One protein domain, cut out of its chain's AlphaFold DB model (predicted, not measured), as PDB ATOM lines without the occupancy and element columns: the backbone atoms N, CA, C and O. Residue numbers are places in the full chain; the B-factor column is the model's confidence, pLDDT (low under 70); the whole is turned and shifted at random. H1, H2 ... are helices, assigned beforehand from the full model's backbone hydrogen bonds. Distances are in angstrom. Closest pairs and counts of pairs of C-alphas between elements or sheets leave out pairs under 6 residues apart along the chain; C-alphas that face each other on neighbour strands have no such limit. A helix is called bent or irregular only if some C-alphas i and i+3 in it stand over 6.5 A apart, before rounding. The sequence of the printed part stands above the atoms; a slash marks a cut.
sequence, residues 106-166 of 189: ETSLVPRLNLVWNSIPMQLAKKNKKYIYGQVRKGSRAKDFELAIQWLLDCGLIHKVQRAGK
ATOM      1  N   GLU A 106     269.539 176.042 295.109       91.19
ATOM      2  CA  GLU A 106     269.492 176.407 296.521       91.19
ATOM      3  C   GLU A 106     270.752 175.915 297.243       91.19
ATOM      4  O   GLU A 106     271.141 174.751 297.119       91.19
ATOM      5  N   THR A 107     271.360 176.764 298.076       90.56
ATOM      6  CA  THR A 107     272.614 176.453 298.787       90.56
ATOM      7  C   THR A 107     272.534 175.154 299.600       90.56
ATOM      8  O   THR A 107     273.516 174.424 299.719       90.56
ATOM      9  N   SER A 108     271.349 174.823 300.124       92.00
ATOM     10  CA  SER A 108     271.104 173.592 300.887       92.00
ATOM     11  C   SER A 108     271.143 172.314 300.027       92.00
ATOM     12  O   SER A 108     271.396 171.219 300.544       92.00
ATOM     13  N   LEU A 109     270.903 172.435 298.716       93.56
ATOM     14  CA  LEU A 109     270.844 171.334 297.759       93.56
ATOM     15  C   LEU A 109     272.219 171.020 297.150       93.56
ATOM     16  O   LEU A 109     272.503 169.855 296.860       93.56
ATOM     17  N   VAL A 110     273.097 172.022 297.033       94.25
ATOM     18  CA  VAL A 110     274.431 171.918 296.406       94.25
ATOM     19  C   VAL A 110     275.270 170.733 296.917       94.25
ATOM     20  O   VAL A 110     275.816 169.998 296.089       94.25
ATOM     21  N   PRO A 111     275.354 170.436 298.233       93.94
ATOM     22  CA  PRO A 111     276.103 169.266 298.697       93.94
ATOM     23  C   PRO A 111     275.553 167.941 298.149       93.94
ATOM     24  O   PRO A 111     276.318 167.035 297.823       93.94
ATOM     25  N   ARG A 112     274.225 167.819 298.016       94.31
ATOM     26  CA  ARG A 112     273.579 166.619 297.462       94.31
ATOM     27  C   ARG A 112     273.780 166.521 295.953       94.31
ATOM     28  O   ARG A 112     274.028 165.419 295.473       94.31
ATOM     29  N   LEU A 113     273.727 167.646 295.234       95.12
ATOM     30  CA  LEU A 113     274.043 167.706 293.800       95.12
ATOM     31  C   LEU A 113     275.448 167.184 293.529       95.12
ATOM     32  O   LEU A 113     275.614 166.276 292.723       95.12
ATOM     33  N   ASN A 114     276.438 167.672 294.279       94.56
ATOM     34  CA  ASN A 114     277.819 167.221 294.137       94.56
ATOM     35  C   ASN A 114     277.989 165.727 294.435       94.56
ATOM     36  O   ASN A 114     278.714 165.040 293.720       94.56
ATOM     37  N   LEU A 115     277.303 165.196 295.454       94.69
ATOM     38  CA  LEU A 115     277.327 163.758 295.743       94.69
ATOM     39  C   LEU A 115     276.751 162.929 294.588       94.69
ATOM     40  O   LEU A 115     277.361 161.939 294.189       94.69
ATOM     41  N   VAL A 116     275.598 163.333 294.045       94.69
ATOM     42  CA  VAL A 116     274.981 162.654 292.896       94.69
ATOM     43  C   VAL A 116     275.904 162.745 291.683       94.69
ATOM     44  O   VAL A 116     276.292 161.703 291.160       94.69
ATOM     45  N   TRP A 117     276.331 163.954 291.311       94.94
ATOM     46  CA  TRP A 117     277.192 164.233 290.160       94.94
ATOM     47  C   TRP A 117     278.479 163.405 290.169       94.94
ATOM     48  O   TRP A 117     278.753 162.656 289.233       94.94
ATOM     49  N   ASN A 118     279.219 163.444 291.280       93.44
ATOM     50  CA  ASN A 118     280.477 162.711 291.424       93.44
ATOM     51  C   ASN A 118     280.283 161.187 291.420       93.44
ATOM     52  O   ASN A 118     281.220 160.444 291.130       93.44
ATOM     53  N   SER A 119     279.082 160.699 291.744       93.31
ATOM     54  CA  SER A 119     278.794 159.267 291.723       93.31
ATOM     55  C   SER A 119     278.494 158.732 290.319       93.31
ATOM     56  O   SER A 119     278.723 157.545 290.080       93.31
ATOM     57  N   ILE A 120     278.031 159.570 289.381       92.62
ATOM     58  CA  ILE A 120     277.552 159.142 288.053       92.62
ATOM     59  C   ILE A 120     278.572 158.269 287.304       92.62
ATOM     60  O   ILE A 120     278.184 157.176 286.881       92.62
ATOM     61  N   PRO A 121     279.867 158.634 287.177       90.94
ATOM     62  CA  PRO A 121     280.822 157.816 286.425       90.94
ATOM     63  C   PRO A 121     280.956 156.396 286.989       90.94
ATOM     64  O   PRO A 121     280.908 155.410 286.252       90.94
ATOM     65  N   MET A 122     281.042 156.276 288.317       90.94
ATOM     66  CA  MET A 122     281.080 154.980 288.996       90.94
ATOM     67  C   MET A 122     279.762 154.218 288.825       90.94
ATOM     68  O   MET A 122     279.762 152.991 288.719       90.94
ATOM     69  N   GLN A 123     278.631 154.927 288.786       91.00
ATOM     70  CA  GLN A 123     277.319 154.321 288.573       91.00
ATOM     71  C   GLN A 123     277.205 153.707 287.171       91.00
ATOM     72  O   GLN A 123     276.756 152.566 287.050       91.00
ATOM     73  N   LEU A 124     277.699 154.404 286.146       89.44
ATOM     74  CA  LEU A 124     277.684 153.962 284.748       89.44
ATOM     75  C   LEU A 124     278.660 152.810 284.462       89.44
ATOM     76  O   LEU A 124     278.344 151.911 283.674       89.44
ATOM     77  N   ALA A 125     279.813 152.797 285.140       88.75
ATOM     78  CA  ALA A 125     280.840 151.761 284.993       88.75
ATOM     79  C   ALA A 125     280.395 150.373 285.491       88.75
ATOM     80  O   ALA A 125     281.001 149.353 285.155       88.75
ATOM     81  N   LYS A 126     279.325 150.295 286.290       89.00
ATOM     82  CA  LYS A 126     278.818 149.020 286.801       89.00
ATOM     83  C   LYS A 126     278.190 148.162 285.702       89.00
ATOM     84  O   LYS A 126     277.549 148.639 284.760       89.00
ATOM     85  N   LYS A 127     278.289 146.842 285.905       85.25
ATOM     86  CA  LYS A 127     277.521 145.842 285.143       85.25
ATOM     87  C   LYS A 127     276.017 146.005 285.374       85.25
ATOM     88  O   LYS A 127     275.242 145.990 284.427       85.25
ATOM     89  N   ASN A 128     275.614 146.187 286.634       84.69
ATOM     90  CA  ASN A 128     274.230 146.493 286.975       84.69
ATOM     91  C   ASN A 128     273.937 147.963 286.660       84.69
ATOM     92  O   ASN A 128     274.534 148.847 287.271       84.69
ATOM     93  N   LYS A 129     272.997 148.201 285.743       84.88
ATOM     94  CA  LYS A 129     272.592 149.543 285.311       84.88
ATOM     95  C   LYS A 129     271.662 150.254 286.295       84.88
ATOM     96  O   LYS A 129     271.401 151.434 286.142       84.88
ATOM     97  N   LYS A 130     271.195 149.579 287.351       86.62
ATOM     98  CA  LYS A 130     270.413 150.223 288.413       86.62
ATOM     99  C   LYS A 130     271.271 151.231 289.186       86.62
ATOM    100  O   LYS A 130     272.362 150.903 289.664       86.62
ATOM    101  N   TYR A 131     270.724 152.430 289.379       87.50
ATOM    102  CA  TYR A 131     271.311 153.436 290.255       87.50
ATOM    103  C   TYR A 131     271.156 153.031 291.727       87.50
ATOM    104  O   TYR A 131     270.064 152.677 292.178       87.50
ATOM    105  N   ILE A 132     272.254 153.053 292.487       88.00
ATOM    106  CA  ILE A 132     272.299 152.555 293.870       88.00
ATOM    107  C   ILE A 132     272.650 153.702 294.821       88.00
ATOM    108  O   ILE A 132     273.816 154.067 294.966       88.00
ATOM    109  N   TYR A 133     271.642 154.208 295.537       89.38
ATOM    110  CA  TYR A 133     271.770 155.324 296.487       89.38
ATOM    111  C   TYR A 133     272.760 155.059 297.630       89.38
ATOM    112  O   TYR A 133     273.495 155.955 298.037       89.38
ATOM    113  N   GLY A 134     272.837 153.816 298.115       84.44
ATOM    114  CA  GLY A 134     273.772 153.442 299.181       84.44
ATOM    115  C   GLY A 134     275.250 153.574 298.792       84.44
ATOM    116  O   GLY A 134     276.092 153.684 299.678       84.44
ATOM    117  N   GLN A 135     275.563 153.589 297.490       84.62
ATOM    118  CA  GLN A 135     276.921 153.818 296.979       84.62
ATOM    119  C   GLN A 135     277.265 155.305 296.858       84.62
ATOM    120  O   GLN A 135     278.437 155.650 296.860       84.62
ATOM    121  N   VAL A 136     276.258 156.178 296.776       88.06
ATOM    122  CA  VAL A 136     276.459 157.634 296.810       88.06
ATOM    123  C   VAL A 136     276.884 158.057 298.217       88.06
ATOM    124  O   VAL A 136     277.839 158.804 298.398       88.06
ATOM    125  N   ARG A 137     276.188 157.538 299.236       89.12
ATOM    126  CA  ARG A 137     276.547 157.683 300.651       89.12
ATOM    127  C   ARG A 137     275.948 156.526 301.448       89.12
ATOM    128  O   ARG A 137     274.742 156.274 301.369       89.12
ATOM    129  N   LYS A 138     276.768 155.851 302.261       86.56
ATOM    130  CA  LYS A 138     276.345 154.700 303.080       86.56
ATOM    131  C   LYS A 138     275.131 155.060 303.950       86.56
ATOM    132  O   LYS A 138     275.129 156.092 304.614       86.56
ATOM    133  N   GLY A 139     274.110 154.200 303.940       86.62
ATOM    134  CA  GLY A 139     272.869 154.381 304.709       86.62
ATOM    135  C   GLY A 139     271.809 155.275 304.053       86.62
ATOM    136  O   GLY A 139     270.707 155.386 304.589       86.62
ATOM    137  N   SER A 140     272.105 155.873 302.897       89.88
ATOM    138  CA  SER A 140     271.173 156.779 302.217       89.88
ATOM    139  C   SER A 140     270.083 156.035 301.447       89.88
ATOM    140  O   SER A 140     270.268 154.912 300.968       89.88
ATOM    141  N   ARG A 141     268.941 156.698 301.297       88.19
ATOM    142  CA  ARG A 141     267.740 156.235 300.596       88.19
ATOM    143  C   ARG A 141     267.437 157.152 299.411       88.19
ATOM    144  O   ARG A 141     267.965 158.252 299.313       88.19
ATOM    145  N   ALA A 142     266.528 156.714 298.538       86.75
ATOM    146  CA  ALA A 142     266.113 157.486 297.362       86.75
ATOM    147  C   ALA A 142     265.675 158.921 297.707       86.75
ATOM    148  O   ALA A 142     266.154 159.874 297.102       86.75
ATOM    149  N   LYS A 143     264.858 159.066 298.760       89.56
ATOM    150  CA  LYS A 143     264.363 160.359 299.258       89.56
ATOM    151  C   LYS A 143     265.463 161.369 299.607       89.56
ATOM    152  O   LYS A 143     265.207 162.564 299.615       89.56
ATOM    153  N   ASP A 144     266.678 160.902 299.915       88.69
ATOM    154  CA  ASP A 144     267.780 161.781 300.313       88.69
ATOM    155  C   ASP A 144     268.403 162.498 299.104       88.69
ATOM    156  O   ASP A 144     269.075 163.514 299.281       88.69
ATOM    157  N   PHE A 145     268.174 161.982 297.890       93.56
ATOM    158  CA  PHE A 145     268.756 162.479 296.639       93.56
ATOM    159  C   PHE A 145     267.723 162.817 295.560       93.56
ATOM    160  O   PHE A 145     268.108 163.332 294.517       93.56
ATOM    161  N   GLU A 146     266.437 162.552 295.792       91.94
ATOM    162  CA  GLU A 146     265.358 162.746 294.814       91.94
ATOM    163  C   GLU A 146     265.339 164.164 294.234       91.94
ATOM    164  O   GLU A 146     265.381 164.319 293.020       91.94
ATOM    165  N   LEU A 147     265.404 165.189 295.089       92.50
ATOM    166  CA  LEU A 147     265.447 166.588 294.648       92.50
ATOM    167  C   LEU A 147     266.707 166.918 293.839       92.50
ATOM    168  O   LEU A 147     266.632 167.651 292.861       92.50
ATOM    169  N   ALA A 148     267.863 166.369 294.219       94.19
ATOM    170  CA  ALA A 148     269.115 166.617 293.504       94.19
ATOM    171  C   ALA A 148     269.117 165.941 292.125       94.19
ATOM    172  O   ALA A 148     269.565 166.527 291.146       94.19
ATOM    173  N   ILE A 149     268.586 164.720 292.037       93.50
ATOM    174  CA  ILE A 149     268.430 164.003 290.768       93.50
ATOM    175  C   ILE A 149     267.421 164.725 289.875       93.50
ATOM    176  O   ILE A 149     267.695 164.895 288.693       93.50
ATOM    177  N   GLN A 150     266.288 165.169 290.426       93.19
ATOM    178  CA  GLN A 150     265.286 165.910 289.663       93.19
ATOM    179  C   GLN A 150     265.863 167.217 289.115       93.19
ATOM    180  O   GLN A 150     265.729 167.479 287.930       93.19
ATOM    181  N   TRP A 151     266.600 167.967 289.933       94.56
ATOM    182  CA  TRP A 151     267.254 169.198 289.490       94.56
ATOM    183  C   TRP A 151     268.236 168.947 288.332       94.56
ATOM    184  O   TRP A 151     268.197 169.648 287.327       94.56
ATOM    185  N   LEU A 152     269.071 167.902 288.415       94.00
ATOM    186  CA  LEU A 152     269.988 167.547 287.322       94.00
ATOM    187  C   LEU A 152     269.254 167.092 286.046       94.00
ATOM    188  O   LEU A 152     269.765 167.324 284.951       94.00
ATOM    189  N   LEU A 153     268.091 166.440 286.178       92.75
ATOM    190  CA  LEU A 153     267.231 166.068 285.045       92.75
ATOM    191  C   LEU A 153     266.631 167.308 284.382       92.75
ATOM    192  O   LEU A 153     266.669 167.419 283.160       92.75
ATOM    193  N   ASP A 154     266.114 168.240 285.181       90.69
ATOM    194  CA  ASP A 154     265.478 169.468 284.695       90.69
ATOM    195  C   ASP A 154     266.490 170.380 283.987       90.69
ATOM    196  O   ASP A 154     266.159 171.023 282.993       90.69
ATOM    197  N   CYS A 155     267.748 170.384 284.441       88.88
ATOM    198  CA  CYS A 155     268.849 171.075 283.765       88.88
ATOM    199  C   CYS A 155     269.378 170.341 282.520       88.88
ATOM    200  O   CYS A 155     270.296 170.841 281.875       88.88
ATOM    201  N   GLY A 156     268.873 169.144 282.202       88.56
ATOM    202  CA  GLY A 156     269.340 168.345 281.064       88.56
ATOM    203  C   GLY A 156     270.758 167.781 281.218       88.56
ATOM    204  O   GLY A 156     271.341 167.314 280.246       88.56
ATOM    205  N   LEU A 157     271.325 167.804 282.429       91.00
ATOM    206  CA  LEU A 157     272.686 167.323 282.698       91.00
ATOM    207  C   LEU A 157     272.757 165.805 282.864       91.00
ATOM    208  O   LEU A 157     273.823 165.204 282.723       91.00
ATOM    209  N   ILE A 158     271.626 165.181 283.189       92.00
ATOM    210  CA  ILE A 158     271.468 163.731 283.213       92.00
ATOM    211  C   ILE A 158     270.179 163.341 282.501       92.00
ATOM    212  O   ILE A 158     269.220 164.107 282.450       92.00
ATOM    213  N   HIS A 159     270.134 162.103 282.020       89.94
ATOM    214  CA  HIS A 159     268.926 161.496 281.479       89.94
ATOM    215  C   HIS A 159     268.584 160.245 282.273       89.94
ATOM    216  O   HIS A 159     269.468 159.547 282.761       89.94
ATOM    217  N   LYS A 160     267.285 159.978 282.408       86.88
ATOM    218  CA  LYS A 160     266.763 158.808 283.109       86.88
ATOM    219  C   LYS A 160     266.303 157.769 282.100       86.88
ATOM    220  O   LYS A 160     265.257 157.945 281.475       86.88
ATOM    221  N   VAL A 161     267.036 156.669 281.973       86.88
ATOM    222  CA  VAL A 161     266.675 155.576 281.066       86.88
ATOM    223  C   VAL A 161     265.837 154.539 281.801       86.88
ATOM    224  O   VAL A 161     266.335 153.782 282.626       86.88
ATOM    225  N   GLN A 162     264.547 154.446 281.485       82.38
ATOM    226  CA  GLN A 162     263.697 153.416 282.080       82.38
ATOM    227  C   GLN A 162     264.004 152.037 281.488       82.38
ATOM    228  O   GLN A 162     264.157 151.875 280.278       82.38
ATOM    229  N   ARG A 163     264.054 151.006 282.337       79.38
ATOM    230  CA  ARG A 163     264.131 149.625 281.855       79.38
ATOM    231  C   ARG A 163     262.811 149.275 281.172       79.38
ATOM    232  O   ARG A 163     261.770 149.318 281.824       79.38
ATOM    233  N   ALA A 164     262.871 148.841 279.916       74.44
ATOM    234  CA  ALA A 164     261.729 148.228 279.248       74.44
ATOM    235  C   ALA A 164     261.260 146.994 280.045       74.44
ATOM    236  O   ALA A 164     261.948 145.971 280.109       74.44
ATOM    237  N   GLY A 165     260.127 147.123 280.737       71.69
ATOM    238  CA  GLY A 165     259.392 146.008 281.336       71.69
ATOM    239  C   GLY A 165     258.415 145.397 280.328       71.69
ATOM    240  O   GLY A 165     258.174 145.977 279.275       71.69
ATOM    241  N   LYS A 166     257.804 144.251 280.660       48.91
ATOM    242  CA  LYS A 166     256.800 143.567 279.813       48.91
ATOM    243  C   LYS A 166     255.533 144.389 279.493       48.91
ATOM    244  O   LYS A 166     254.761 143.947 278.657       48.91
TER     245      LYS A 166
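What this domain is: This is residues 106 to 166 of the 189 residues of an uncharacterized protein of Coprococcus comes CAG:19 (UniProt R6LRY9). One long, kinked helix, H1, is the main piece; the short helix H3 is set crosswise on its first half, the one-turn helix H2 meets it near its kink, and a tail without a named element, residues 155 to 166, trails off from H3. The printed part has 61 residues, with three named helices in the order H1, H2, H3 and no named strand. The class is all helix, though 29 of the 61 residues are in named elements. The whole is compact by its radius of gyration of the C-alphas, 11.9 A, yet elongated, spanning 40 by 26 by 20 A.

How they stand to each other: Start at H1, residues 110 to 125, which has a kink of 28 degrees near residue 119 and is irregular, with C-alphas 118 and 121 7.0 A apart. Its residues 115 to 119 alone touch H2, residues 133 to 136; the closest C-alphas are those of Ser 119 and Val 136, 5.8 A apart. Its residues 112 to 116 alone touch H3, residues 146 to 154, about perpendicular at 76 degrees; the closest C-alphas are those of Leu 113 and Ala 148, 5.1 A apart. H2 and H3 are apart. In H3 every O i to N i+4 pair is within hydrogen-bond range, in H1 10 of 12 are, and H2 is too short for such a pair.

Where its parts are: Find C-alpha 110 at (274.431, 171.918, 296.406); from there H1 runs 24.0 A to C-alpha 125 at (280.840, 151.761, 284.993). H2 covers 5.2 A from C-alpha 133 to C-alpha 136. H3 runs 12.1 A and ends at C-alpha 154, at (265.478, 169.468, 284.695).

The domain as a whole: The C-alphas farthest apart are those of Thr 107 and Lys 166, at 41.1 A. The printed part has no cut, and both links between helices are short. Mean pLDDT of the printed part is 88.9; look for low confidence at residue 166, the one under 70.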